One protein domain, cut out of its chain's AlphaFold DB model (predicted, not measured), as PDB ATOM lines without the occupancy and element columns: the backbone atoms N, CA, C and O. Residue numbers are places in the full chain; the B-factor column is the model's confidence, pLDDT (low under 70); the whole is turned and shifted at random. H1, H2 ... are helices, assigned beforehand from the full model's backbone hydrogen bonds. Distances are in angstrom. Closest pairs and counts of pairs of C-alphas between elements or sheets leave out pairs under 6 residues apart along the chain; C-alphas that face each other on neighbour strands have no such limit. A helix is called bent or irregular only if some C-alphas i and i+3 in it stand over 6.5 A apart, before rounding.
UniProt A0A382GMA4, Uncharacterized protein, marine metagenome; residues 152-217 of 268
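Overview. This is residues 152 to 217 of the 268 residues of an uncharacterized protein of marine metagenome (UniProt A0A382GMA4). Two helices, H1 and H2, lie side by side as a hairpin, and the third, H3, crosses H1 nearly at a right angle, with its first half close to H2. After H3 a long stretch without a named element, residues 198 to 217, turns and folds back past the link between H1 and H2, where residues 211 to 212 make a short parallel pairing with residues 170 to 171. The printed part has 66 residues with three named helices, in the order H1, H2, H3, and no named strand; the class is all helix, though under half of the residues, 30 of 66, are in named elements. The whole is compact, with a radius of gyration of the C-alphas of 10.8 A, and the C-alphas span 30 by 23 by 18 A.

Along the chain. H1 is residues 157 to 164, 10.5 A from first to last C-alpha, and begins at C-alpha 157 at (-14.621, 20.484, 18.523). A short link of 8 residues leads to H2, residues 173 to 183, 15.6 A long, which begins at C-alpha 173 at (-1.137, 8.020, 20.833). A tight link of 3 residues leads to H3, residues 187 to 197, also 15.6 A long, which ends at C-alpha 197 at (-20.293, 10.156, 20.220). No helix is bent or irregular.

Arrangement. H1 and H2 touch and form a helical hairpin. Their closest C-alphas, those of Glu 161 and Ile 179, are 6.5 A apart. Their lines stand at a shallow tilt of 30 degrees, and they run opposite ways. H1 also touches H3, with the closest C-alphas, those of Gln 159 and Glu 193, 6.2 A apart. The lines of H1 and H3 are about perpendicular, at 73 degrees. H2 and H3 are close but not clearly touching; their closest C-alphas, those of Lys 180 and Leu 190, are 7.3 A apart. The lines of H2 and H3 are about perpendicular, at 90 degrees. In H1, H2 and H3 every O i to N i+4 pair is within hydrogen-bond range.

Size, cuts and confidence. The two C-alphas farthest apart are those of Glu 153 and Phe 217, at 31.9 A. The printed part runs from residue 152 to residue 217 of a chain of 268 residues and has no cut. No link between the helices is long, but residues 198 to 217 are 20 residues with no named element, their C-alphas 7 to 17 A from the mean of the C-alphas. The mean pLDDT of the printed part is 78.9, and 10 residues are under 70: residues 152 to 153, 167 to 169, 201 to 202 and 215 to 217.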
ATOM      1  N   PRO A 152     -20.880  14.746  10.141       60.59
ATOM      2  CA  PRO A 152     -22.195  15.151  10.614       60.59
ATOM      3  C   PRO A 152     -22.130  16.441  11.446       60.59
ATOM      4  O   PRO A 152     -21.281  16.590  12.328       60.59
ATOM      5  N   GLU A 153     -23.056  17.367  11.180       61.06
ATOM      6  CA  GLU A 153     -23.244  18.582  11.983       61.06
ATOM      7  C   GLU A 153     -23.609  18.232  13.440       61.06
ATOM      8  O   GLU A 153     -24.301  17.246  13.706       61.06
ATOM      9  N   GLY A 154     -23.166  19.059  14.393       70.00
ATOM     10  CA  GLY A 154     -23.483  18.900  15.821       70.00
ATOM     11  C   GLY A 154     -22.431  18.163  16.657       70.00
ATOM     12  O   GLY A 154     -22.641  17.986  17.854       70.00
ATOM     13  N   LEU A 155     -21.299  17.773  16.062       81.56
ATOM     14  CA  LEU A 155     -20.130  17.297  16.805       81.56
ATOM     15  C   LEU A 155     -19.440  18.437  17.565       81.56
ATOM     16  O   LEU A 155     -19.303  19.552  17.051       81.56
ATOM     17  N   THR A 156     -18.948  18.143  18.769       86.38
ATOM     18  CA  THR A 156     -18.081  19.071  19.508       86.38
ATOM     19  C   THR A 156     -16.737  19.250  18.780       86.38
ATOM     20  O   THR A 156     -16.340  18.396  17.978       86.38
ATOM     21  N   PRO A 157     -15.974  20.323  19.063       85.38
ATOM     22  CA  PRO A 157     -14.621  20.484  18.523       85.38
ATOM     23  C   PRO A 157     -13.707  19.278  18.798       85.38
ATOM     24  O   PRO A 157     -12.942  18.866  17.926       85.38
ATOM     25  N   VAL A 158     -13.835  18.656  19.975       86.12
ATOM     26  CA  VAL A 158     -13.066  17.463  20.362       86.12
ATOM     27  C   VAL A 158     -13.474  16.249  19.526       86.12
ATOM     28  O   VAL A 158     -12.614  15.541  19.000       86.12
ATOM     29  N   GLN A 159     -14.777  16.020  19.357       87.75
ATOM     30  CA  GLN A 159     -15.308  14.909  18.565       87.75
ATOM     31  C   GLN A 159     -14.953  15.040  17.084       87.75
ATOM     32  O   GLN A 159     -14.573  14.054  16.453       87.75
ATOM     33  N   ASN A 160     -14.987  16.256  16.538       84.38
ATOM     34  CA  ASN A 160     -14.487  16.524  15.191       84.38
ATOM     35  C   ASN A 160     -13.008  16.152  15.067       84.38
ATOM     36  O   ASN A 160     -12.614  15.444  14.143       84.38
ATOM     37  N   GLU A 161     -12.181  16.568  16.022       83.69
ATOM     38  CA  GLU A 161     -10.753  16.259  16.009       83.69
ATOM     39  C   GLU A 161     -10.470  14.748  16.154       83.69
ATOM     40  O   GLU A 161      -9.506  14.263  15.549       83.69
ATOM     41  N   LEU A 162     -11.315  14.006  16.887       85.38
ATOM     42  CA  LEU A 162     -11.302  12.538  16.985       85.38
ATOM     43  C   LEU A 162     -11.629  11.868  15.646       85.38
ATOM     44  O   LEU A 162     -10.897  10.976  15.221       85.38
ATOM     45  N   VAL A 163     -12.691  12.310  14.965       82.81
ATOM     46  CA  VAL A 163     -13.069  11.810  13.633       82.81
ATOM     47  C   VAL A 163     -11.960  12.083  12.624       82.81
ATOM     48  O   VAL A 163     -11.519  11.175  11.921       82.81
ATOM     49  N   VAL A 164     -11.457  13.317  12.585       77.31
ATOM     50  CA  VAL A 164     -10.462  13.755  11.598       77.31
ATOM     51  C   VAL A 164      -9.124  13.031  11.770       77.31
ATOM     52  O   VAL A 164      -8.441  12.759  10.787       77.31
ATOM     53  N   ARG A 165      -8.737  12.685  13.004       76.56
ATOM     54  CA  ARG A 165      -7.499  11.928  13.277       76.56
ATOM     55  C   ARG A 165      -7.690  10.415  13.286       76.56
ATOM     56  O   ARG A 165      -6.719   9.694  13.527       76.56
ATOM     57  N   SER A 166      -8.907   9.938  13.033       78.00
ATOM     58  CA  SER A 166      -9.217   8.518  12.930       78.00
ATOM     59  C   SER A 166      -8.698   7.950  11.617       78.00
ATOM     60  O   SER A 166      -9.072   8.385  10.529       78.00
ATOM     61  N   VAL A 167      -7.852   6.931  11.712       65.88
ATOM     62  CA  VAL A 167      -7.299   6.201  10.572       65.88
ATOM     63  C   VAL A 167      -7.714   4.748  10.695       65.88
ATOM     64  O   VAL A 167      -7.285   4.062  11.621       65.88
ATOM     65  N   ASN A 168      -8.528   4.255   9.758       66.00
ATOM     66  CA  ASN A 168      -9.114   2.907   9.825       66.00
ATOM     67  C   ASN A 168      -9.810   2.631  11.177       66.00
ATOM     68  O   ASN A 168      -9.700   1.534  11.720       66.00
ATOM     69  N   GLY A 169     -10.471   3.648  11.739       66.94
ATOM     70  CA  GLY A 169     -11.118   3.573  13.050       66.94
ATOM     71  C   GLY A 169     -10.182   3.796  14.242       66.94
ATOM     72  O   GLY A 169     -10.646   3.735  15.372       66.94
ATOM     73  N   MET A 170      -8.890   4.070  14.043       75.44
ATOM     74  CA  MET A 170      -7.933   4.233  15.139       75.44
ATOM     75  C   MET A 170      -7.388   5.660  15.244       75.44
ATOM     76  O   MET A 170      -6.841   6.194  14.279       75.44
ATOM     77  N   VAL A 171      -7.418   6.237  16.447       79.25
ATOM     78  CA  VAL A 171      -6.677   7.462  16.792       79.25
ATOM     79  C   VAL A 171      -5.383   7.077  17.508       79.25
ATOM     80  O   VAL A 171      -5.395   6.437  18.557       79.25
ATOM     81  N   SER A 172      -4.237   7.455  16.946       81.56
ATOM     82  CA  SER A 172      -2.923   7.114  17.514       81.56
ATOM     83  C   SER A 172      -2.608   7.866  18.819       81.56
ATOM     84  O   SER A 172      -3.129   8.953  19.061       81.56
ATOM     85  N   LYS A 173      -1.656   7.352  19.616       83.50
ATOM     86  CA  LYS A 173      -1.137   8.020  20.833       83.50
ATOM     87  C   LYS A 173      -0.656   9.449  20.596       83.50
ATOM     88  O   LYS A 173      -0.902  10.326  21.416       83.50
ATOM     89  N   SER A 174       0.040   9.691  19.487       79.81
ATOM     90  CA  SER A 174       0.450  11.046  19.103       79.81
ATOM     91  C   SER A 174      -0.753  11.922  18.767       79.81
ATOM     92  O   SER A 174      -0.790  13.067  19.200       79.81
ATOM     93  N   GLY A 175      -1.754  11.366  18.075       78.44
ATOM     94  CA  GLY A 175      -3.006  12.063  17.784       78.44
ATOM     95  C   GLY A 175      -3.736  12.487  19.057       78.44
ATOM     96  O   GLY A 175      -4.100  13.648  19.181       78.44
ATOM     97  N   VAL A 176      -3.851  11.596  20.046       85.56
ATOM     98  CA  VAL A 176      -4.429  11.910  21.366       85.56
ATOM     99  C   VAL A 176      -3.699  13.075  22.043       85.56
ATOM    100  O   VAL A 176      -4.334  14.024  22.496       85.56
ATOM    101  N   VAL A 177      -2.361  13.049  22.073       83.00
ATOM    102  CA  VAL A 177      -1.554  14.130  22.672       83.00
ATOM    103  C   VAL A 177      -1.803  15.474  21.984       83.00
ATOM    104  O   VAL A 177      -1.830  16.510  22.649       83.00
ATOM    105  N   GLU A 178      -1.976  15.471  20.664       81.81
ATOM    106  CA  GLU A 178      -2.260  16.682  19.898       81.81
ATOM    107  C   GLU A 178      -3.666  17.223  20.159       81.81
ATOM    108  O   GLU A 178      -3.782  18.423  20.389       81.81
ATOM    109  N   ILE A 179      -4.695  16.366  20.196       81.94
ATOM    110  CA  ILE A 179      -6.083  16.768  20.502       81.94
ATOM    111  C   ILE A 179      -6.151  17.407  21.888       81.94
ATOM    112  O   ILE A 179      -6.684  18.498  22.060       81.94
ATOM    113  N   LYS A 180      -5.542  16.764  22.885       87.38
ATOM    114  CA  LYS A 180      -5.500  17.290  24.253       87.38
ATOM    115  C   LYS A 180      -4.825  18.648  24.334       87.38
ATOM    116  O   LYS A 180      -5.291  19.540  25.033       87.38
ATOM    117  N   ARG A 181      -3.717  18.816  23.608       83.81
ATOM    118  CA  ARG A 181      -2.996  20.089  23.565       83.81
ATOM    119  C   ARG A 181      -3.795  21.169  22.837       83.81
ATOM    120  O   ARG A 181      -3.749  22.310  23.280       83.81
ATOM    121  N   SER A 182      -4.466  20.836  21.732       78.44
ATOM    122  CA  SER A 182      -5.229  21.807  20.939       78.44
ATOM    123  C   SER A 182      -6.500  22.253  21.653       78.44
ATOM    124  O   SER A 182      -6.811  23.439  21.638       78.44
ATOM    125  N   GLN A 183      -7.188  21.326  22.320       86.25
ATOM    126  CA  GLN A 183      -8.460  21.580  22.999       86.25
ATOM    127  C   GLN A 183      -8.299  21.924  24.487       86.25
ATOM    128  O   GLN A 183      -9.260  22.333  25.126       86.25
ATOM    129  N   GLY A 184      -7.092  21.790  25.047       85.75
ATOM    130  CA  GLY A 184      -6.820  22.099  26.453       85.75
ATOM    131  C   GLY A 184      -7.500  21.145  27.439       85.75
ATOM    132  O   GLY A 184      -7.878  21.581  28.520       85.75
ATOM    133  N   ILE A 185      -7.652  19.872  27.066       83.44
ATOM    134  CA  ILE A 185      -8.390  18.850  27.828       83.44
ATOM    135  C   ILE A 185      -7.479  17.717  28.315       83.44
ATOM    136  O   ILE A 185      -6.386  17.496  27.773       83.44
ATOM    137  N   ASP A 186      -7.932  16.969  29.321       83.69
ATOM    138  CA  ASP A 186      -7.227  15.785  29.803       83.69
ATOM    139  C   ASP A 186      -7.692  14.473  29.122       83.69
ATOM    140  O   ASP A 186      -8.410  14.481  28.121       83.69
ATOM    141  N   ASP A 187      -7.160  13.325  29.564       79.62
ATOM    142  CA  ASP A 187      -7.521  12.027  28.971       79.62
ATOM    143  C   ASP A 187      -8.928  11.561  29.369       79.62
ATOM    144  O   ASP A 187      -9.549  10.822  28.607       79.62
ATOM    145  N   VAL A 188      -9.431  11.980  30.535       79.50
ATOM    146  CA  VAL A 188     -10.783  11.659  31.010       79.50
ATOM    147  C   VAL A 188     -11.805  12.434  30.190       79.50
ATOM    148  O   VAL A 188     -12.760  11.842  29.690       79.50
ATOM    149  N   ASP A 189     -11.564  13.726  29.979       84.75
ATOM    150  CA  ASP A 189     -12.385  14.577  29.117       84.75
ATOM    151  C   ASP A 189     -12.457  14.018  27.693       84.75
ATOM    152  O   ASP A 189     -13.541  13.825  27.141       84.75
ATOM    153  N   LEU A 190     -11.303  13.674  27.109       86.50
ATOM    154  CA  LEU A 190     -11.238  13.106  25.763       86.50
ATOM    155  C   LEU A 190     -11.941  11.743  25.672       86.50
ATOM    156  O   LEU A 190     -12.582  11.445  24.663       86.50
ATOM    157  N   TYR A 191     -11.829  10.911  26.711       85.56
ATOM    158  CA  TYR A 191     -12.540   9.637  26.789       85.56
ATOM    159  C   TYR A 191     -14.059   9.837  26.823       85.56
ATOM    160  O   TYR A 191     -14.780   9.162  26.087       85.56
ATOM    161  N   ASN A 192     -14.544  10.789  27.618       83.31
ATOM    162  CA  ASN A 192     -15.967  11.106  27.698       83.31
ATOM    163  C   ASN A 192     -16.501  11.652  26.367       83.31
ATOM    164  O   ASN A 192     -17.547  11.205  25.895       83.31
ATOM    165  N   GLU A 193     -15.774  12.566  25.720       90.44
ATOM    166  CA  GLU A 193     -16.122  13.085  24.391       90.44
ATOM    167  C   GLU A 193     -16.213  11.958  23.357       90.44
ATOM    168  O   GLU A 193     -17.171  11.910  22.590       90.44
ATOM    169  N   TRP A 194     -15.275  11.005  23.377       88.06
ATOM    170  CA  TRP A 194     -15.293   9.840  22.490       88.06
ATOM    171  C   TRP A 194     -16.473   8.895  22.757       88.06
ATOM    172  O   TRP A 194     -17.178   8.510  21.822       88.06
ATOM    173  N   GLU A 195     -16.723   8.521  24.013       83.69
ATOM    174  CA  GLU A 195     -17.817   7.604  24.360       83.69
ATOM    175  C   GLU A 195     -19.194   8.214  24.073       83.69
ATOM    176  O   GLU A 195     -20.094   7.526  23.581       83.69
ATOM    177  N   THR A 196     -19.355   9.517  24.307       87.25
ATOM    178  CA  THR A 196     -20.621  10.222  24.063       87.25
ATOM    179  C   THR A 196     -20.966  10.351  22.583       87.25
ATOM    180  O   THR A 196     -22.150  10.464  22.266       87.25
ATOM    181  N   MET A 197     -20.000  10.213  21.660       83.12
ATOM    182  CA  MET A 197     -20.293  10.156  20.220       83.12
ATOM    183  C   MET A 197     -21.304   9.055  19.891       83.12
ATOM    184  O   MET A 197     -22.184   9.266  19.066       83.12
ATOM    185  N   LYS A 198     -21.243   7.897  20.567       80.00
ATOM    186  CA  LYS A 198     -22.162   6.762  20.330       80.00
ATOM    187  C   LYS A 198     -23.615   7.078  20.699       80.00
ATOM    188  O   LYS A 198     -24.516   6.342  20.306       80.00
ATOM    189  N   LEU A 199     -23.835   8.136  21.477       81.31
ATOM    190  CA  LEU A 199     -25.150   8.565  21.950       81.31
ATOM    191  C   LEU A 199     -25.800   9.598  21.018       81.31
ATOM    192  O   LEU A 199     -26.966   9.935  21.219       81.31
ATOM    193  N   ILE A 200     -25.079  10.094  20.004       80.12
ATOM    194  CA  ILE A 200     -25.579  11.093  19.052       80.12
ATOM    195  C   ILE A 200     -26.512  10.399  18.041       80.12
ATOM    196  O   ILE A 200     -26.043   9.593  17.240       80.12
ATOM    197  N   PRO A 201     -27.827  10.697  18.016       68.94
ATOM    198  CA  PRO A 201     -28.799   9.908  17.247       68.94
ATOM    199  C   PRO A 201     -28.604   9.930  15.724       68.94
ATOM    200  O   PRO A 201     -29.044   9.015  15.033       68.94
ATOM    201  N   SER A 202     -27.982  10.985  15.194       69.94
ATOM    202  CA  SER A 202     -27.769  11.220  13.762       69.94
ATOM    203  C   SER A 202     -26.374  10.828  13.272       69.94
ATOM    204  O   SER A 202     -26.091  10.968  12.081       69.94
ATOM    205  N   ILE A 203     -25.489  10.352  14.154       73.81
ATOM    206  CA  ILE A 203     -24.121  10.028  13.761       73.81
ATOM    207  C   ILE A 203     -24.066   8.657  13.081       73.81
ATOM    208  O   ILE A 203     -24.616   7.664  13.563       73.81
ATOM    209  N   ASN A 204     -23.352   8.573  11.962       74.75
ATOM    210  CA  ASN A 204     -23.007   7.279  11.398       74.75
ATOM    211  C   ASN A 204     -21.921   6.627  12.270       74.75
ATOM    212  O   ASN A 204     -20.805   7.137  12.371       74.75
ATOM    213  N   LEU A 205     -22.235   5.476  12.872       73.12
ATOM    214  CA  LEU A 205     -21.321   4.738  13.750       73.12
ATOM    215  C   LEU A 205     -19.988   4.382  13.077       73.12
ATOM    216  O   LEU A 205     -18.989   4.238  13.773       73.12
ATOM    217  N   SER A 206     -19.939   4.274  11.742       70.94
ATOM    218  CA  SER A 206     -18.693   3.999  11.015       70.94
ATOM    219  C   SER A 206     -17.681   5.151  11.061       70.94
ATOM    220  O   SER A 206     -16.528   4.954  10.691       70.94
ATOM    221  N   ILE A 207     -18.118   6.353  11.449       73.31
ATOM    222  CA  ILE A 207     -17.287   7.562  11.549       73.31
ATOM    223  C   ILE A 207     -16.622   7.651  12.931       73.31
ATOM    224  O   ILE A 207     -15.551   8.240  13.074       73.31
ATOM    225  N   ILE A 208     -17.227   7.036  13.952       79.62
ATOM    226  CA  ILE A 208     -16.679   7.016  15.308       79.62
ATOM    227  C   ILE A 208     -15.410   6.153  15.307       79.62
ATOM    228  O   ILE A 208     -15.461   5.006  14.850       79.62
ATOM    229  N   PRO A 209     -14.275   6.649  15.834       80.62
ATOM    230  CA  PRO A 209     -13.111   5.804  16.050       80.62
ATOM    231  C   PRO A 209     -13.491   4.570  16.874       80.62
ATOM    232  O   PRO A 209     -14.104   4.681  17.934       80.62
ATOM    233  N   THR A 210     -13.130   3.387  16.398       79.12
ATOM    234  CA  THR A 210     -13.287   2.130  17.129       79.12
ATOM    235  C   THR A 210     -12.225   1.962  18.212       79.12
ATOM    236  O   THR A 210     -12.466   1.253  19.186       79.12
ATOM    237  N   GLU A 211     -11.071   2.624  18.077       80.00
ATOM    238  CA  GLU A 211      -9.981   2.580  19.049       80.00
ATOM    239  C   GLU A 211      -9.307   3.952  19.209       80.00
ATOM    240  O   GLU A 211      -8.942   4.605  18.231       80.00
ATOM    241  N   VAL A 212      -9.082   4.381  20.452       82.31
ATOM    242  CA  VAL A 212      -8.341   5.609  20.772       82.31
ATOM    243  C   VAL A 212      -7.149   5.249  21.650       82.31
ATOM    244  O   VAL A 212      -7.284   4.718  22.752       82.31
ATOM    245  N   GLY A 213      -5.948   5.508  21.139       80.62
ATOM    246  CA  GLY A 213      -4.688   5.141  21.767       80.62
ATOM    247  C   GLY A 213      -4.316   6.074  22.910       80.62
ATOM    248  O   GLY A 213      -3.356   6.825  22.785       80.62
ATOM    249  N   PHE A 214      -5.033   6.029  24.029       80.31
ATOM    250  CA  PHE A 214      -4.653   6.767  25.236       80.31
ATOM    251  C   PHE A 214      -3.246   6.367  25.722       80.31
ATOM    252  O   PHE A 214      -2.750   5.257  25.466       80.31
ATOM    253  N   GLN A 215      -2.565   7.270  26.437       68.94
ATOM    254  CA  GLN A 215      -1.434   6.832  27.255       68.94
ATOM    255  C   GLN A 215      -1.973   5.858  28.301       68.94
ATOM    256  O   GLN A 215      -3.057   6.060  28.837       68.94
ATOM    257  N   ALA A 216      -1.264   4.752  28.531       55.78
ATOM    258  CA  ALA A 216      -1.714   3.749  29.482       55.78
ATOM    259  C   ALA A 216      -1.737   4.372  30.884       55.78
ATOM    260  O   ALA A 216      -0.700   4.457  31.537       55.78
ATOM    261  N   PHE A 217      -2.907   4.811  31.337       54.12
ATOM    262  CA  PHE A 217      -3.141   5.040  32.751       54.12
ATOM    263  C   PHE A 217      -3.257   3.680  33.405       54.12
ATOM    264  O   PHE A 217      -3.956   2.791  32.908       54.12
TER     265      PHE A 217